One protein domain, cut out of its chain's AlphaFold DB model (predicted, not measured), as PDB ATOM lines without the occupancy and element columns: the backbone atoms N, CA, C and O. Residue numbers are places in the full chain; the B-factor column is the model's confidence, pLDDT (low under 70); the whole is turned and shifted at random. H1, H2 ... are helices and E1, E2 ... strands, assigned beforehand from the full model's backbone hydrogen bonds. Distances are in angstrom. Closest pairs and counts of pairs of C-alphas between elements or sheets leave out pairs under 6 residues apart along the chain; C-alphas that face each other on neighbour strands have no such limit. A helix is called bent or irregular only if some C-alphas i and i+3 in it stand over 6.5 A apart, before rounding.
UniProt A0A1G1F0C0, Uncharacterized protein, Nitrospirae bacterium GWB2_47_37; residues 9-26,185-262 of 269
ATOM      1  N   TRP A   9     -20.680 -42.882  -2.011       96.25
ATOM      2  CA  TRP A   9     -19.527 -41.995  -1.876       96.25
ATOM      3  C   TRP A   9     -19.760 -40.886  -0.845       96.25
ATOM      4  O   TRP A   9     -18.960 -40.720   0.071       96.25
ATOM      5  N   ILE A  10     -20.875 -40.157  -0.935       96.94
ATOM      6  CA  ILE A  10     -21.123 -38.988  -0.081       96.94
ATOM      7  C   ILE A  10     -21.362 -39.360   1.391       96.94
ATOM      8  O   ILE A  10     -21.071 -38.569   2.288       96.94
ATOM      9  N   LEU A  11     -21.868 -40.567   1.666       95.81
ATOM     10  CA  LEU A  11     -22.101 -41.030   3.035       95.81
ATOM     11  C   LEU A  11     -20.831 -41.471   3.771       95.81
ATOM     12  O   LEU A  11     -20.879 -41.573   4.995       95.81
ATOM     13  N   GLN A  12     -19.709 -41.665   3.070       95.50
ATOM     14  CA  GLN A  12     -18.407 -41.932   3.699       95.50
ATOM     15  C   GLN A  12     -17.821 -40.694   4.396       95.50
ATOM     16  O   GLN A  12     -16.917 -40.818   5.221       95.50
ATOM     17  N   PHE A  13     -18.334 -39.500   4.088       95.56
ATOM     18  CA  PHE A  13     -17.931 -38.264   4.749       95.56
ATOM     19  C   PHE A  13     -18.802 -37.987   5.990       95.56
ATOM     20  O   PHE A  13     -20.038 -38.128   5.922       95.56
ATOM     21  N   PRO A  14     -18.200 -37.509   7.099       94.50
ATOM     22  CA  PRO A  14     -18.933 -36.909   8.211       94.50
ATOM     23  C   PRO A  14     -19.901 -35.828   7.725       94.50
ATOM     24  O   PRO A  14     -19.621 -35.124   6.756       94.50
ATOM     25  N   GLU A  15     -21.031 -35.655   8.414       94.44
ATOM     26  CA  GLU A  15     -22.105 -34.748   7.981       94.44
ATOM     27  C   GLU A  15     -21.612 -33.322   7.677       94.44
ATOM     28  O   GLU A  15     -21.968 -32.759   6.643       94.44
ATOM     29  N   GLY A  16     -20.719 -32.783   8.515       94.69
ATOM     30  CA  GLY A  16     -20.129 -31.451   8.331       94.69
ATOM     31  C   GLY A  16     -19.165 -31.320   7.143       94.69
ATOM     32  O   GLY A  16     -18.904 -30.206   6.699       94.69
ATOM     33  N   GLU A  17     -18.659 -32.427   6.596       95.69
ATOM     34  CA  GLU A  17     -17.700 -32.433   5.480       95.69
ATOM     35  C   GLU A  17     -18.382 -32.616   4.111       95.69
ATOM     36  O   GLU A  17     -17.809 -32.285   3.072       95.69
ATOM     37  N   ARG A  18     -19.636 -33.088   4.082       97.00
ATOM     38  CA  ARG A  18     -20.360 -33.411   2.835       97.00
ATOM     39  C   ARG A  18     -20.520 -32.217   1.899       97.00
ATOM     40  O   ARG A  18     -20.481 -32.384   0.682       97.00
ATOM     41  N   LEU A  19     -20.665 -31.005   2.436       96.19
ATOM     42  CA  LEU A  19     -20.779 -29.802   1.607       96.19
ATOM     43  C   LEU A  19     -19.491 -29.525   0.815       96.19
ATOM     44  O   LEU A  19     -19.570 -29.128  -0.348       96.19
ATOM     45  N   LEU A  20     -18.316 -29.773   1.407       96.62
ATOM     46  CA  LEU A  20     -17.026 -29.623   0.723       96.62
ATOM     47  C   LEU A  20     -16.901 -30.629  -0.425       96.62
ATOM     48  O   LEU A  20     -16.546 -30.251  -1.543       96.62
ATOM     49  N   ALA A  21     -17.284 -31.884  -0.175       97.19
ATOM     50  CA  ALA A  21     -17.324 -32.931  -1.191       97.19
ATOM     51  C   ALA A  21     -18.255 -32.564  -2.360       97.19
ATOM     52  O   ALA A  21     -17.857 -32.667  -3.521       97.19
ATOM     53  N   CYS A  22     -19.459 -32.058  -2.072       97.00
ATOM     54  CA  CYS A  22     -20.400 -31.600  -3.097       97.00
ATOM     55  C   CYS A  22     -19.870 -30.412  -3.913       97.00
ATOM     56  O   CYS A  22     -20.070 -30.379  -5.127       97.00
ATOM     57  N   ARG A  23     -19.174 -29.451  -3.291       97.06
ATOM     58  CA  ARG A  23     -18.569 -28.319  -4.014       97.06
ATOM     59  C   ARG A  23     -17.480 -28.775  -4.976       97.06
ATOM     60  O   ARG A  23     -17.528 -28.407  -6.147       97.06
ATOM     61  N   LEU A  24     -16.558 -29.625  -4.524       98.00
ATOM     62  CA  LEU A  24     -15.539 -30.197  -5.407       98.00
ATOM     63  C   LEU A  24     -16.168 -31.003  -6.546       98.00
ATOM     64  O   LEU A  24     -15.757 -30.858  -7.693       98.00
ATOM     65  N   LEU A  25     -17.189 -31.814  -6.245       97.19
ATOM     66  CA  LEU A  25     -17.915 -32.570  -7.260       97.19
ATOM     67  C   LEU A  25     -18.589 -31.646  -8.284       97.19
ATOM     68  O   LEU A  25     -18.558 -31.941  -9.473       97.19
ATOM     69  N   SER A  26     -19.150 -30.515  -7.853       95.62
ATOM     70  CA  SER A  26     -19.786 -29.552  -8.762       95.62
ATOM     71  C   SER A  26     -18.808 -28.887  -9.740       95.62
ATOM     72  O   SER A  26     -19.227 -28.458 -10.811       95.62
ATOM     73  N   PHE A 185      -8.167 -25.982  -5.411       98.31
ATOM     74  CA  PHE A 185      -7.997 -25.145  -4.217       98.31
ATOM     75  C   PHE A 185      -7.325 -23.806  -4.512       98.31
ATOM     76  O   PHE A 185      -6.770 -23.170  -3.620       98.31
ATOM     77  N   SER A 186      -7.375 -23.360  -5.769       96.94
ATOM     78  CA  SER A 186      -6.939 -22.010  -6.104       96.94
ATOM     79  C   SER A 186      -7.799 -20.985  -5.360       96.94
ATOM     80  O   SER A 186      -9.028 -21.101  -5.400       96.94
ATOM     81  N   PRO A 187      -7.206 -19.937  -4.763       93.62
ATOM     82  CA  PRO A 187      -7.956 -18.810  -4.206       93.62
ATOM     83  C   PRO A 187      -8.899 -18.127  -5.204       93.62
ATOM     84  O   PRO A 187      -9.853 -17.473  -4.800       93.62
ATOM     85  N   ASN A 188      -8.622 -18.276  -6.504       93.81
ATOM     86  CA  ASN A 188      -9.419 -17.712  -7.592       93.81
ATOM     87  C   ASN A 188     -10.425 -18.715  -8.183       93.81
ATOM     88  O   ASN A 188     -11.087 -18.393  -9.170       93.81
ATOM     89  N   ASN A 189     -10.519 -19.935  -7.642       96.00
ATOM     90  CA  ASN A 189     -11.518 -20.897  -8.093       96.00
ATOM     91  C   ASN A 189     -12.902 -20.473  -7.567       96.00
ATOM     92  O   ASN A 189     -13.067 -20.343  -6.352       96.00
ATOM     93  N   PRO A 190     -13.912 -20.287  -8.437       94.44
ATOM     94  CA  PRO A 190     -15.216 -19.746  -8.052       94.44
ATOM     95  C   PRO A 190     -16.031 -20.638  -7.106       94.44
ATOM     96  O   PRO A 190     -17.065 -20.195  -6.607       94.44
ATOM     97  N   ILE A 191     -15.608 -21.881  -6.846       95.81
ATOM     98  CA  ILE A 191     -16.253 -22.719  -5.824       95.81
ATOM     99  C   ILE A 191     -15.954 -22.260  -4.389       95.81
ATOM    100  O   ILE A 191     -16.638 -22.707  -3.464       95.81
ATOM    101  N   TRP A 192     -14.964 -21.380  -4.204       96.19
ATOM    102  CA  TRP A 192     -14.593 -20.801  -2.914       96.19
ATOM    103  C   TRP A 192     -14.896 -19.306  -2.880       96.19
ATOM    104  O   TRP A 192     -14.648 -18.573  -3.833       96.19
ATOM    105  N   SER A 193     -15.409 -18.843  -1.745       94.62
ATOM    106  CA  SER A 193     -15.694 -17.425  -1.500       94.62
ATOM    107  C   SER A 193     -14.478 -16.685  -0.943       94.62
ATOM    108  O   SER A 193     -14.389 -15.464  -1.063       94.62
ATOM    109  N   THR A 194     -13.564 -17.408  -0.287       95.75
ATOM    110  CA  THR A 194     -12.382 -16.850   0.382       95.75
ATOM    111  C   THR A 194     -11.171 -17.770   0.233       95.75
ATOM    112  O   THR A 194     -11.311 -18.974   0.002       95.75
ATOM    113  N   SER A 195      -9.969 -17.213   0.404       95.81
ATOM    114  CA  SER A 195      -8.727 -18.000   0.389       95.81
ATOM    115  C   SER A 195      -8.643 -18.946   1.589       95.81
ATOM    116  O   SER A 195      -8.127 -20.054   1.476       95.81
ATOM    117  N   GLU A 196      -9.179 -18.533   2.735       96.69
ATOM    118  CA  GLU A 196      -9.240 -19.323   3.963       96.69
ATOM    119  C   GLU A 196     -10.095 -20.579   3.769       96.69
ATOM    120  O   GLU A 196      -9.702 -21.666   4.188       96.69
ATOM    121  N   GLU A 197     -11.232 -20.443   3.085       96.00
ATOM    122  CA  GLU A 197     -12.103 -21.562   2.731       96.00
ATOM    123  C   GLU A 197     -11.415 -22.536   1.765       96.00
ATOM    124  O   GLU A 197     -11.450 -23.745   1.995       96.00
ATOM    125  N   ALA A 198     -10.736 -22.018   0.733       97.31
ATOM    126  CA  ALA A 198      -9.967 -22.835  -0.205       97.31
ATOM    127  C   ALA A 198      -8.849 -23.619   0.505       97.31
ATOM    128  O   ALA A 198      -8.703 -24.822   0.290       97.31
ATOM    129  N   ASN A 199      -8.105 -22.966   1.405       97.69
ATOM    130  CA  ASN A 199      -7.034 -23.592   2.181       97.69
ATOM    131  C   ASN A 199      -7.568 -24.659   3.147       97.69
ATOM    132  O   ASN A 199      -7.009 -25.751   3.229       97.69
ATOM    133  N   ALA A 200      -8.669 -24.380   3.852       96.88
ATOM    134  CA  ALA A 200      -9.301 -25.357   4.737       96.88
ATOM    135  C   ALA A 200      -9.792 -26.588   3.959       96.88
ATOM    136  O   ALA A 200      -9.604 -27.723   4.401       96.88
ATOM    137  N   ALA A 201     -10.371 -26.376   2.773       97.94
ATOM    138  CA  ALA A 201     -10.775 -27.457   1.885       97.94
ATOM    139  C   ALA A 201      -9.572 -28.247   1.341       97.94
ATOM    140  O   ALA A 201      -9.663 -29.469   1.219       97.94
ATOM    141  N   ALA A 202      -8.447 -27.583   1.059       98.38
ATOM    142  CA  ALA A 202      -7.220 -28.239   0.618       98.38
ATOM    143  C   ALA A 202      -6.674 -29.181   1.695       98.38
ATOM    144  O   ALA A 202      -6.395 -30.338   1.399       98.38
ATOM    145  N   GLU A 203      -6.577 -28.726   2.947       98.19
ATOM    146  CA  GLU A 203      -6.110 -29.561   4.063       98.19
ATOM    147  C   GLU A 203      -7.054 -30.740   4.326       98.19
ATOM    148  O   GLU A 203      -6.610 -31.874   4.518       98.19
ATOM    149  N   TRP A 204      -8.366 -30.501   4.254       97.81
ATOM    150  CA  TRP A 204      -9.372 -31.556   4.358       97.81
ATOM    151  C   TRP A 204      -9.216 -32.618   3.257       97.81
ATOM    152  O   TRP A 204      -9.110 -33.810   3.552       97.81
ATOM    153  N   ALA A 205      -9.139 -32.200   1.991       98.25
ATOM    154  CA  ALA A 205      -8.966 -33.115   0.867       98.25
ATOM    155  C   ALA A 205      -7.608 -33.825   0.912       98.25
ATOM    156  O   ALA A 205      -7.523 -35.002   0.562       98.25
ATOM    157  N   LYS A 206      -6.558 -33.139   1.380       98.31
ATOM    158  CA  LYS A 206      -5.206 -33.683   1.528       98.31
ATOM    159  C   LYS A 206      -5.160 -34.780   2.581       98.31
ATOM    160  O   LYS A 206      -4.526 -35.799   2.338       98.31
ATOM    161  N   ARG A 207      -5.858 -34.620   3.711       97.25
ATOM    162  CA  ARG A 207      -5.991 -35.676   4.729       97.25
ATOM    163  C   ARG A 207      -6.564 -36.955   4.119       97.25
ATOM    164  O   ARG A 207      -5.955 -38.013   4.231       97.25
ATOM    165  N   ILE A 208      -7.695 -36.841   3.423       97.25
ATOM    166  CA  ILE A 208      -8.355 -37.986   2.779       97.25
ATOM    167  C   ILE A 208      -7.444 -38.587   1.710       97.25
ATOM    168  O   ILE A 208      -7.216 -39.791   1.698       97.25
ATOM    169  N   GLY A 209      -6.890 -37.746   0.836       97.62
ATOM    170  CA  GLY A 209      -5.986 -38.160  -0.230       97.62
ATOM    171  C   GLY A 209      -4.742 -38.882   0.279       97.62
ATOM    172  O   GLY A 209      -4.337 -39.879  -0.308       97.62
ATOM    173  N   HIS A 210      -4.164 -38.422   1.388       97.62
ATOM    174  CA  HIS A 210      -3.044 -39.090   2.038       97.62
ATOM    175  C   HIS A 210      -3.461 -40.489   2.502       97.62
ATOM    176  O   HIS A 210      -2.825 -41.465   2.118       97.62
ATOM    177  N   GLU A 211      -4.555 -40.601   3.262       96.75
ATOM    178  CA  GLU A 211      -5.037 -41.878   3.806       96.75
ATOM    179  C   GLU A 211      -5.348 -42.907   2.708       96.75
ATOM    180  O   GLU A 211      -4.870 -44.040   2.781       96.75
ATOM    181  N   VAL A 212      -6.075 -42.518   1.654       96.56
ATOM    182  CA  VAL A 212      -6.462 -43.456   0.581       96.56
ATOM    183  C   VAL A 212      -5.277 -43.913  -0.272       96.56
ATOM    184  O   VAL A 212      -5.323 -44.994  -0.854       96.56
ATOM    185  N   LEU A 213      -4.200 -43.122  -0.331       96.56
ATOM    186  CA  LEU A 213      -2.980 -43.483  -1.054       96.56
ATOM    187  C   LEU A 213      -1.987 -44.302  -0.213       96.56
ATOM    188  O   LEU A 213      -1.023 -44.834  -0.768       96.56
ATOM    189  N   MET A 214      -2.194 -44.430   1.101       95.38
ATOM    190  CA  MET A 214      -1.287 -45.187   1.965       95.38
ATOM    191  C   MET A 214      -1.144 -46.641   1.503       95.38
ATOM    192  O   MET A 214      -2.124 -47.359   1.310       95.38
ATOM    193  N   GLY A 215       0.106 -47.091   1.367       91.94
ATOM    194  CA  GLY A 215       0.438 -48.459   0.954       91.94
ATOM    195  C   GLY A 215       0.397 -48.709  -0.557       91.94
ATOM    196  O   GLY A 215       0.672 -49.831  -0.974       91.94
ATOM    197  N   LYS A 216       0.101 -47.696  -1.383       92.50
ATOM    198  CA  LYS A 216       0.197 -47.799  -2.844       92.50
ATOM    199  C   LYS A 216       1.601 -47.412  -3.310       92.50
ATOM    200  O   LYS A 216       1.956 -46.237  -3.299       92.50
ATOM    201  N   GLU A 217       2.396 -48.396  -3.724       91.50
ATOM    202  CA  GLU A 217       3.824 -48.235  -4.058       91.50
ATOM    203  C   GLU A 217       4.102 -47.202  -5.164       91.50
ATOM    204  O   GLU A 217       5.177 -46.605  -5.207       91.50
ATOM    205  N   GLN A 218       3.140 -46.974  -6.061       89.56
ATOM    206  CA  GLN A 218       3.270 -46.043  -7.180       89.56
ATOM    207  C   GLN A 218       3.032 -44.567  -6.810       89.56
ATOM    208  O   GLN A 218       3.228 -43.701  -7.668       89.56
ATOM    209  N   TYR A 219       2.619 -44.274  -5.571       94.06
ATOM    210  CA  TYR A 219       2.306 -42.925  -5.102       94.06
ATOM    211  C   TYR A 219       3.113 -42.563  -3.855       94.06
ATOM    212  O   TYR A 219       3.437 -43.405  -3.022       94.06
ATOM    213  N   THR A 220       3.415 -41.274  -3.708       96.50
ATOM    214  CA  THR A 220       3.950 -40.706  -2.469       96.50
ATOM    215  C   THR A 220       2.829 -39.911  -1.801       96.50
ATOM    216  O   THR A 220       2.562 -38.795  -2.249       96.50
ATOM    217  N   PRO A 221       2.154 -40.435  -0.755       96.00
ATOM    218  CA  PRO A 221       0.950 -39.820  -0.190       96.00
ATOM    219  C   PRO A 221       1.087 -38.325   0.118       96.00
ATOM    220  O   PRO A 221       0.228 -37.543  -0.273       96.00
ATOM    221  N   ASP A 222       2.197 -37.885   0.714       95.19
ATOM    222  CA  ASP A 222       2.412 -36.465   1.042       95.19
ATOM    223  C   ASP A 222       2.499 -35.542  -0.182       95.19
ATOM    224  O   ASP A 222       2.146 -34.363  -0.102       95.19
ATOM    225  N   GLN A 223       2.958 -36.077  -1.312       96.25
ATOM    226  CA  GLN A 223       3.105 -35.357  -2.571       96.25
ATOM    227  C   GLN A 223       1.839 -35.451  -3.437       96.25
ATOM    228  O   GLN A 223       1.470 -34.481  -4.098       96.25
ATOM    229  N   ASP A 224       1.175 -36.608  -3.434       97.56
ATOM    230  CA  ASP A 224       0.128 -36.960  -4.398       97.56
ATOM    231  C   ASP A 224      -1.294 -36.911  -3.809       97.56
ATOM    232  O   ASP A 224      -2.273 -37.109  -4.531       97.56
ATOM    233  N   ALA A 225      -1.440 -36.588  -2.518       97.94
ATOM    234  CA  ALA A 225      -2.728 -36.483  -1.823       97.94
ATOM    235  C   ALA A 225      -3.721 -35.502  -2.470       97.94
ATOM    236  O   ALA A 225      -4.926 -35.635  -2.286       97.94
ATOM    237  N   LEU A 226      -3.239 -34.526  -3.239       98.25
ATOM    238  CA  LEU A 226      -4.073 -33.583  -3.992       98.25
ATOM    239  C   LEU A 226      -3.976 -33.808  -5.511       98.25
ATOM    240  O   LEU A 226      -4.133 -32.878  -6.302       98.25
ATOM    241  N   GLY A 227      -3.705 -35.047  -5.915       97.25
ATOM    242  CA  GLY A 227      -3.379 -35.440  -7.282       97.25
ATOM    243  C   GLY A 227      -1.870 -35.414  -7.519       97.25
ATOM    244  O   GLY A 227      -1.134 -34.783  -6.765       97.25
ATOM    245  N   TRP A 228      -1.411 -36.089  -8.573       95.44
ATOM    246  CA  TRP A 228       0.002 -36.263  -8.915       95.44
ATOM    247  C   TRP A 228       0.780 -34.949  -8.836       95.44
ATOM    248  O   TRP A 228       0.439 -33.993  -9.543       95.44
ATOM    249  N   GLU A 229       1.826 -34.918  -8.005       95.31
ATOM    250  CA  GLU A 229       2.639 -33.717  -7.740       95.31
ATOM    251  C   GLU A 229       1.807 -32.493  -7.297       95.31
ATOM    252  O   GLU A 229       2.125 -31.353  -7.636       95.31
ATOM    253  N   GLY A 230       0.707 -32.711  -6.574       96.81
ATOM    254  CA  GLY A 230      -0.179 -31.654  -6.093       96.81
ATOM    255  C   GLY A 230      -0.916 -30.902  -7.205       96.81
ATOM    256  O   GLY A 230      -1.199 -29.716  -7.055       96.81
ATOM    257  N   CYS A 231      -1.208 -31.552  -8.338       96.81
ATOM    258  CA  CYS A 231      -1.790 -30.875  -9.501       96.81
ATOM    259  C   CYS A 231      -3.195 -30.298  -9.255       96.81
ATOM    260  O   CYS A 231      -3.561 -29.324  -9.917       96.81
ATOM    261  N   GLN A 232      -3.982 -30.864  -8.338       98.00
ATOM    262  CA  GLN A 232      -5.315 -30.364  -7.986       98.00
ATOM    263  C   GLN A 232      -6.257 -30.234  -9.193       98.00
ATOM    264  O   GLN A 232      -7.075 -29.314  -9.254       98.00
ATOM    265  N   ALA A 233      -6.131 -31.120 -10.184       97.81
ATOM    266  CA  ALA A 233      -7.052 -31.114 -11.309       97.81
ATOM    267  C   ALA A 233      -8.439 -31.596 -10.857       97.81
ATOM    268  O   ALA A 233      -8.576 -32.417  -9.948       97.81
ATOM    269  N   LEU A 234      -9.473 -31.102 -11.528       97.56
ATOM    270  CA  LEU A 234     -10.849 -31.574 -11.386       97.56
ATOM    271  C   LEU A 234     -11.333 -32.066 -12.751       97.56
ATOM    272  O   LEU A 234     -12.210 -31.469 -13.371       97.56
ATOM    273  N   VAL A 235     -10.717 -33.153 -13.226       97.06
ATOM    274  CA  VAL A 235     -10.983 -33.755 -14.542       97.06
ATOM    275  C   VAL A 235     -11.211 -35.258 -14.418       97.06
ATOM    276  O   VAL A 235     -10.470 -35.954 -13.726       97.06
ATOM    277  N   ALA A 236     -12.195 -35.779 -15.134       95.44
ATOM    278  CA  ALA A 236     -12.372 -37.206 -15.358       95.44
ATOM    279  C   ALA A 236     -12.802 -37.444 -16.808       95.44
ATOM    280  O   ALA A 236     -13.585 -36.670 -17.353       95.44
ATOM    281  N   PHE A 237     -12.314 -38.515 -17.422       93.56
ATOM    282  CA  PHE A 237     -12.750 -38.968 -18.739       93.56
ATOM    283  C   PHE A 237     -13.595 -40.235 -18.579       93.56
ATOM    284  O   PHE A 237     -13.404 -40.994 -17.628       93.56
ATOM    285  N   TYR A 238     -14.509 -40.500 -19.515       91.00
ATOM    286  CA  TYR A 238     -15.395 -41.671 -19.444       91.00
ATOM    287  C   TYR A 238     -14.647 -43.008 -19.301       91.00
ATOM    288  O   TYR A 238     -15.188 -43.952 -18.729       91.00
ATOM    289  N   TYR A 239     -13.419 -43.088 -19.827       86.75
ATOM    290  CA  TYR A 239     -12.585 -44.288 -19.803       86.75
ATOM    291  C   TYR A 239     -11.591 -44.327 -18.636       86.75
ATOM    292  O   TYR A 239     -11.073 -45.399 -18.335       86.75
ATOM    293  N   ASN A 240     -11.273 -43.184 -18.010       88.19
ATOM    294  CA  ASN A 240     -10.286 -43.108 -16.933       88.19
ATOM    295  C   ASN A 240     -10.322 -41.767 -16.172       88.19
ATOM    296  O   ASN A 240     -10.617 -40.716 -16.736       88.19
ATOM    297  N   VAL A 241      -9.891 -41.776 -14.907       92.56
ATOM    298  CA  VAL A 241      -9.604 -40.555 -14.140       92.56
ATOM    299  C   VAL A 241      -8.091 -40.315 -14.103       92.56
ATOM    300  O   VAL A 241      -7.363 -41.150 -13.561       92.56
ATOM    301  N   PRO A 242      -7.569 -39.192 -14.630       92.44
ATOM    302  CA  PRO A 242      -6.141 -38.892 -14.550       92.44
ATOM    303  C   PRO A 242      -5.650 -38.818 -13.104       92.44
ATOM    304  O   PRO A 242      -6.373 -38.365 -12.218       92.44
ATOM    305  N   ASN A 243      -4.406 -39.232 -12.840       93.69
ATOM    306  CA  ASN A 243      -3.875 -39.189 -11.466       93.69
ATOM    307  C   ASN A 243      -3.604 -37.758 -10.995       93.69
ATOM    308  O   ASN A 243      -3.402 -37.540  -9.809       93.69
ATOM    309  N   ASN A 244      -3.647 -36.775 -11.896       96.12
ATOM    310  CA  ASN A 244      -3.655 -35.352 -11.571       96.12
ATOM    311  C   ASN A 244      -4.916 -34.903 -10.816       96.12
ATOM    312  O   ASN A 244      -4.887 -33.835 -10.201       96.12
ATOM    313  N   THR A 245      -5.996 -35.687 -10.873       97.69
ATOM    314  CA  THR A 245      -7.245 -35.421 -10.152       97.69
ATOM    315  C   THR A 245      -7.160 -35.889  -8.705       97.69
ATOM    316  O   THR A 245      -6.384 -36.787  -8.376       97.69
ATOM    317  N   LEU A 246      -7.961 -35.288  -7.823       98.19
ATOM    318  CA  LEU A 246      -7.947 -35.593  -6.391       98.19
ATOM    319  C   LEU A 246      -8.226 -37.091  -6.115       98.19
ATOM    320  O   LEU A 246      -9.261 -37.596  -6.561       98.19
ATOM    321  N   PRO A 247      -7.366 -37.794  -5.346       97.50
ATOM    322  CA  PRO A 247      -7.519 -39.216  -5.020       97.50
ATOM    323  C   PRO A 247      -8.857 -39.582  -4.380       97.50
ATOM    324  O   PRO A 247      -9.372 -40.665  -4.639       97.50
ATOM    325  N   LEU A 248      -9.470 -38.663  -3.625       96.94
ATOM    326  CA  LEU A 248     -10.793 -38.851  -3.014       96.94
ATOM    327  C   LEU A 248     -11.900 -39.205  -4.028       96.94
ATOM    328  O   LEU A 248     -12.924 -39.772  -3.643       96.94
ATOM    329  N   PHE A 249     -11.708 -38.895  -5.318       97.31
ATOM    330  CA  PHE A 249     -12.653 -39.250  -6.377       97.31
ATOM    331  C   PHE A 249     -12.438 -40.642  -6.967       97.31
ATOM    332  O   PHE A 249     -13.418 -41.236  -7.412       97.31
ATOM    333  N   TRP A 250     -11.201 -41.142  -7.013       95.12
ATOM    334  CA  TRP A 250     -10.847 -42.270  -7.885       95.12
ATOM    335  C   TRP A 250     -10.051 -43.393  -7.232       95.12
ATOM    336  O   TRP A 250     -10.052 -44.509  -7.744       95.12
ATOM    337  N   SER A 251      -9.362 -43.116  -6.129       95.00
ATOM    338  CA  SER A 251      -8.562 -44.118  -5.439       95.00
ATOM    339  C   SER A 251      -9.456 -44.922  -4.512       95.00
ATOM    340  O   SER A 251     -10.246 -44.341  -3.775       95.00
ATOM    341  N   ASP A 252      -9.338 -46.243  -4.538       93.56
ATOM    342  CA  ASP A 252      -9.760 -47.073  -3.418       93.56
ATOM    343  C   ASP A 252      -8.674 -47.074  -2.337       93.56
ATOM    344  O   ASP A 252      -7.527 -46.694  -2.572       93.56
ATOM    345  N   GLY A 253      -9.023 -47.494  -1.130       92.88
ATOM    346  CA  GLY A 253      -8.055 -47.546  -0.045       92.88
ATOM    347  C   GLY A 253      -8.745 -47.611   1.294       92.88
ATOM    348  O   GLY A 253      -9.807 -48.223   1.432       92.88
ATOM    349  N   LYS A 254      -8.139 -46.974   2.291       92.75
ATOM    350  CA  LYS A 254      -8.737 -46.857   3.613       92.75
ATOM    351  C   LYS A 254      -8.736 -45.418   4.087       92.75
ATOM    352  O   LYS A 254      -7.798 -44.687   3.802       92.75
ATOM    353  N   CYS A 255      -9.777 -45.029   4.811       91.25
ATOM    354  CA  CYS A 255      -9.914 -43.691   5.377       91.25
ATOM    355  C   CYS A 255     -10.674 -43.751   6.716       91.25
ATOM    356  O   CYS A 255     -11.247 -44.788   7.051       91.25
ATOM    357  N   ASN A 256     -10.655 -42.667   7.496       84.19
ATOM    358  CA  ASN A 256     -11.471 -42.471   8.704       84.19
ATOM    359  C   ASN A 256     -11.347 -43.617   9.727       84.19
ATOM    360  O   ASN A 256     -12.335 -44.154  10.215       84.19
ATOM    361  N   GLY A 257     -10.116 -44.003  10.072       80.38
ATOM    362  CA  GLY A 257      -9.895 -45.083  11.041       80.38
ATOM    363  C   GLY A 257      -9.951 -46.482  10.424       80.38
ATOM    364  O   GLY A 257     -10.431 -47.417  11.060       80.38
ATOM    365  N   ASN A 258      -9.373 -46.636   9.226       79.12
ATOM    366  CA  ASN A 258      -9.159 -47.917   8.537       79.12
ATOM    367  C   ASN A 258     -10.434 -48.532   7.920       79.12
ATOM    368  O   ASN A 258     -10.450 -49.730   7.622       79.12
ATOM    369  N   GLU A 259     -11.471 -47.723   7.684       90.38
ATOM    370  CA  GLU A 259     -12.659 -48.120   6.921       90.38
ATOM    371  C   GLU A 259     -12.356 -48.153   5.422       90.38
ATOM    372  O   GLU A 259     -11.539 -47.379   4.927       90.38
ATOM    373  N   ALA A 260     -13.000 -49.065   4.690       93.81
ATOM    374  CA  ALA A 260     -12.801 -49.190   3.251       93.81
ATOM    375  C   ALA A 260     -13.342 -47.954   2.519       93.81
ATOM    376  O   ALA A 260     -14.537 -47.666   2.590       93.81
ATOM    377  N   TRP A 261     -12.469 -47.271   1.779       95.31
ATOM    378  CA  TRP A 261     -12.834 -46.129   0.956       95.31
ATOM    379  C   TRP A 261     -13.277 -46.583  -0.435       95.31
ATOM    380  O   TRP A 261     -12.525 -47.247  -1.152       95.31
ATOM    381  N   LYS A 262     -14.498 -46.212  -0.826       94.44
ATOM    382  CA  LYS A 262     -15.075 -46.504  -2.141       94.44
ATOM    383  C   LYS A 262     -15.080 -45.236  -2.999       94.44
ATOM    384  O   LYS A 262     -15.800 -44.293  -2.656       94.44
TER     385      LYS A 262
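This is residues 9 to 26 and 185 to 262 of the 269 residues of an uncharacterized protein of Nitrospirae bacterium GWB2_47_37 (UniProt A0A1G1F0C0). One long helix, H2, makes the axis of the domain, with the short helices H3 and H4 and the small hairpin of E2 and E3 gathered about its last part. H1 crosses beside H2 at about a right angle, and the stretch between H3 and H4 loops away from H2 to hold the short strand E1. The printed part has 96 residues with four named helices and three named strands, in the order H1, H2, H3, E1, H4, E2, E3; E2 and E3 form an antiparallel sheet of two strands. The class is mostly helix. The whole is compact, with a radius of gyration of the C-alphas of 12.7 A and spans of 36 by 27 by 27 A.

H1, residues 15 to 26, is close to but not clearly touching H2, residues 195 to 213; their closest C-alphas are those of Leu 20 and Ala 201, 6.7 A apart, and their lines stand about perpendicular, at 84 degrees. H2 touches H3, residues 221 to 224, with its residues 209 to 213 alone; the closest C-alphas are those of His 210 and Pro 221, 4.6 A apart. E1, residues 235 to 237, pairs with no named strand and is apart from H2, H3 and H1. H4, residues 247 to 250, touches H2 with residues 205 to 213 of H2 alone, and the closest C-alphas are those of Gly 209 and Pro 247, 5.1 A apart. The closest C-alphas of H2 and E2, residues 253 to 255, are those of Val 212 and Gly 253, 4.4 A apart. E2 and E3, residues 259 to 261, are a hairpin of antiparallel neighbours, with directions at 124 degrees; N 261 and O 253 are 2.8 A apart and N 255 and O 259 are 2.9 A apart, both within hydrogen-bond range. Every O i to N i+4 pair is within that range in H2 and 6 of 8 are in H1; H3 and H4 are too short for such a pair, and each has its one O i to N i+3 pair within range.

H1 begins at C-alpha 15, (-22.105, -34.748, 7.981), and is 17.7 A long; it is irregular, but only just, with C-alphas 16 and 19 7.0 A apart. H2 runs 26.2 A from C-alpha 195, (-8.727, -18.000, 0.389), to C-alpha 213. H3 is 5.2 A long, E1 6.9 A, H4 5.3 A and E2 6.9 A. E3, 6.3 A long, ends at C-alpha 261, (-12.834, -46.129, 0.956).

The two C-alphas farthest apart are those of Ser 193 and Glu 217, 36.6 A, while those of Trp 9 and Lys 262, the first and last printed, are 6.3 A apart. Residues 27 to 184 are not printed, and C-alphas 26 and 185 are 13.4 A apart across this cut. Of the links that are printed whole, H4 to E2 and E2 to E3 are tight, the others are short, and none is long. The mean pLDDT of the printed part is 95.2, and no printed residue is under 70.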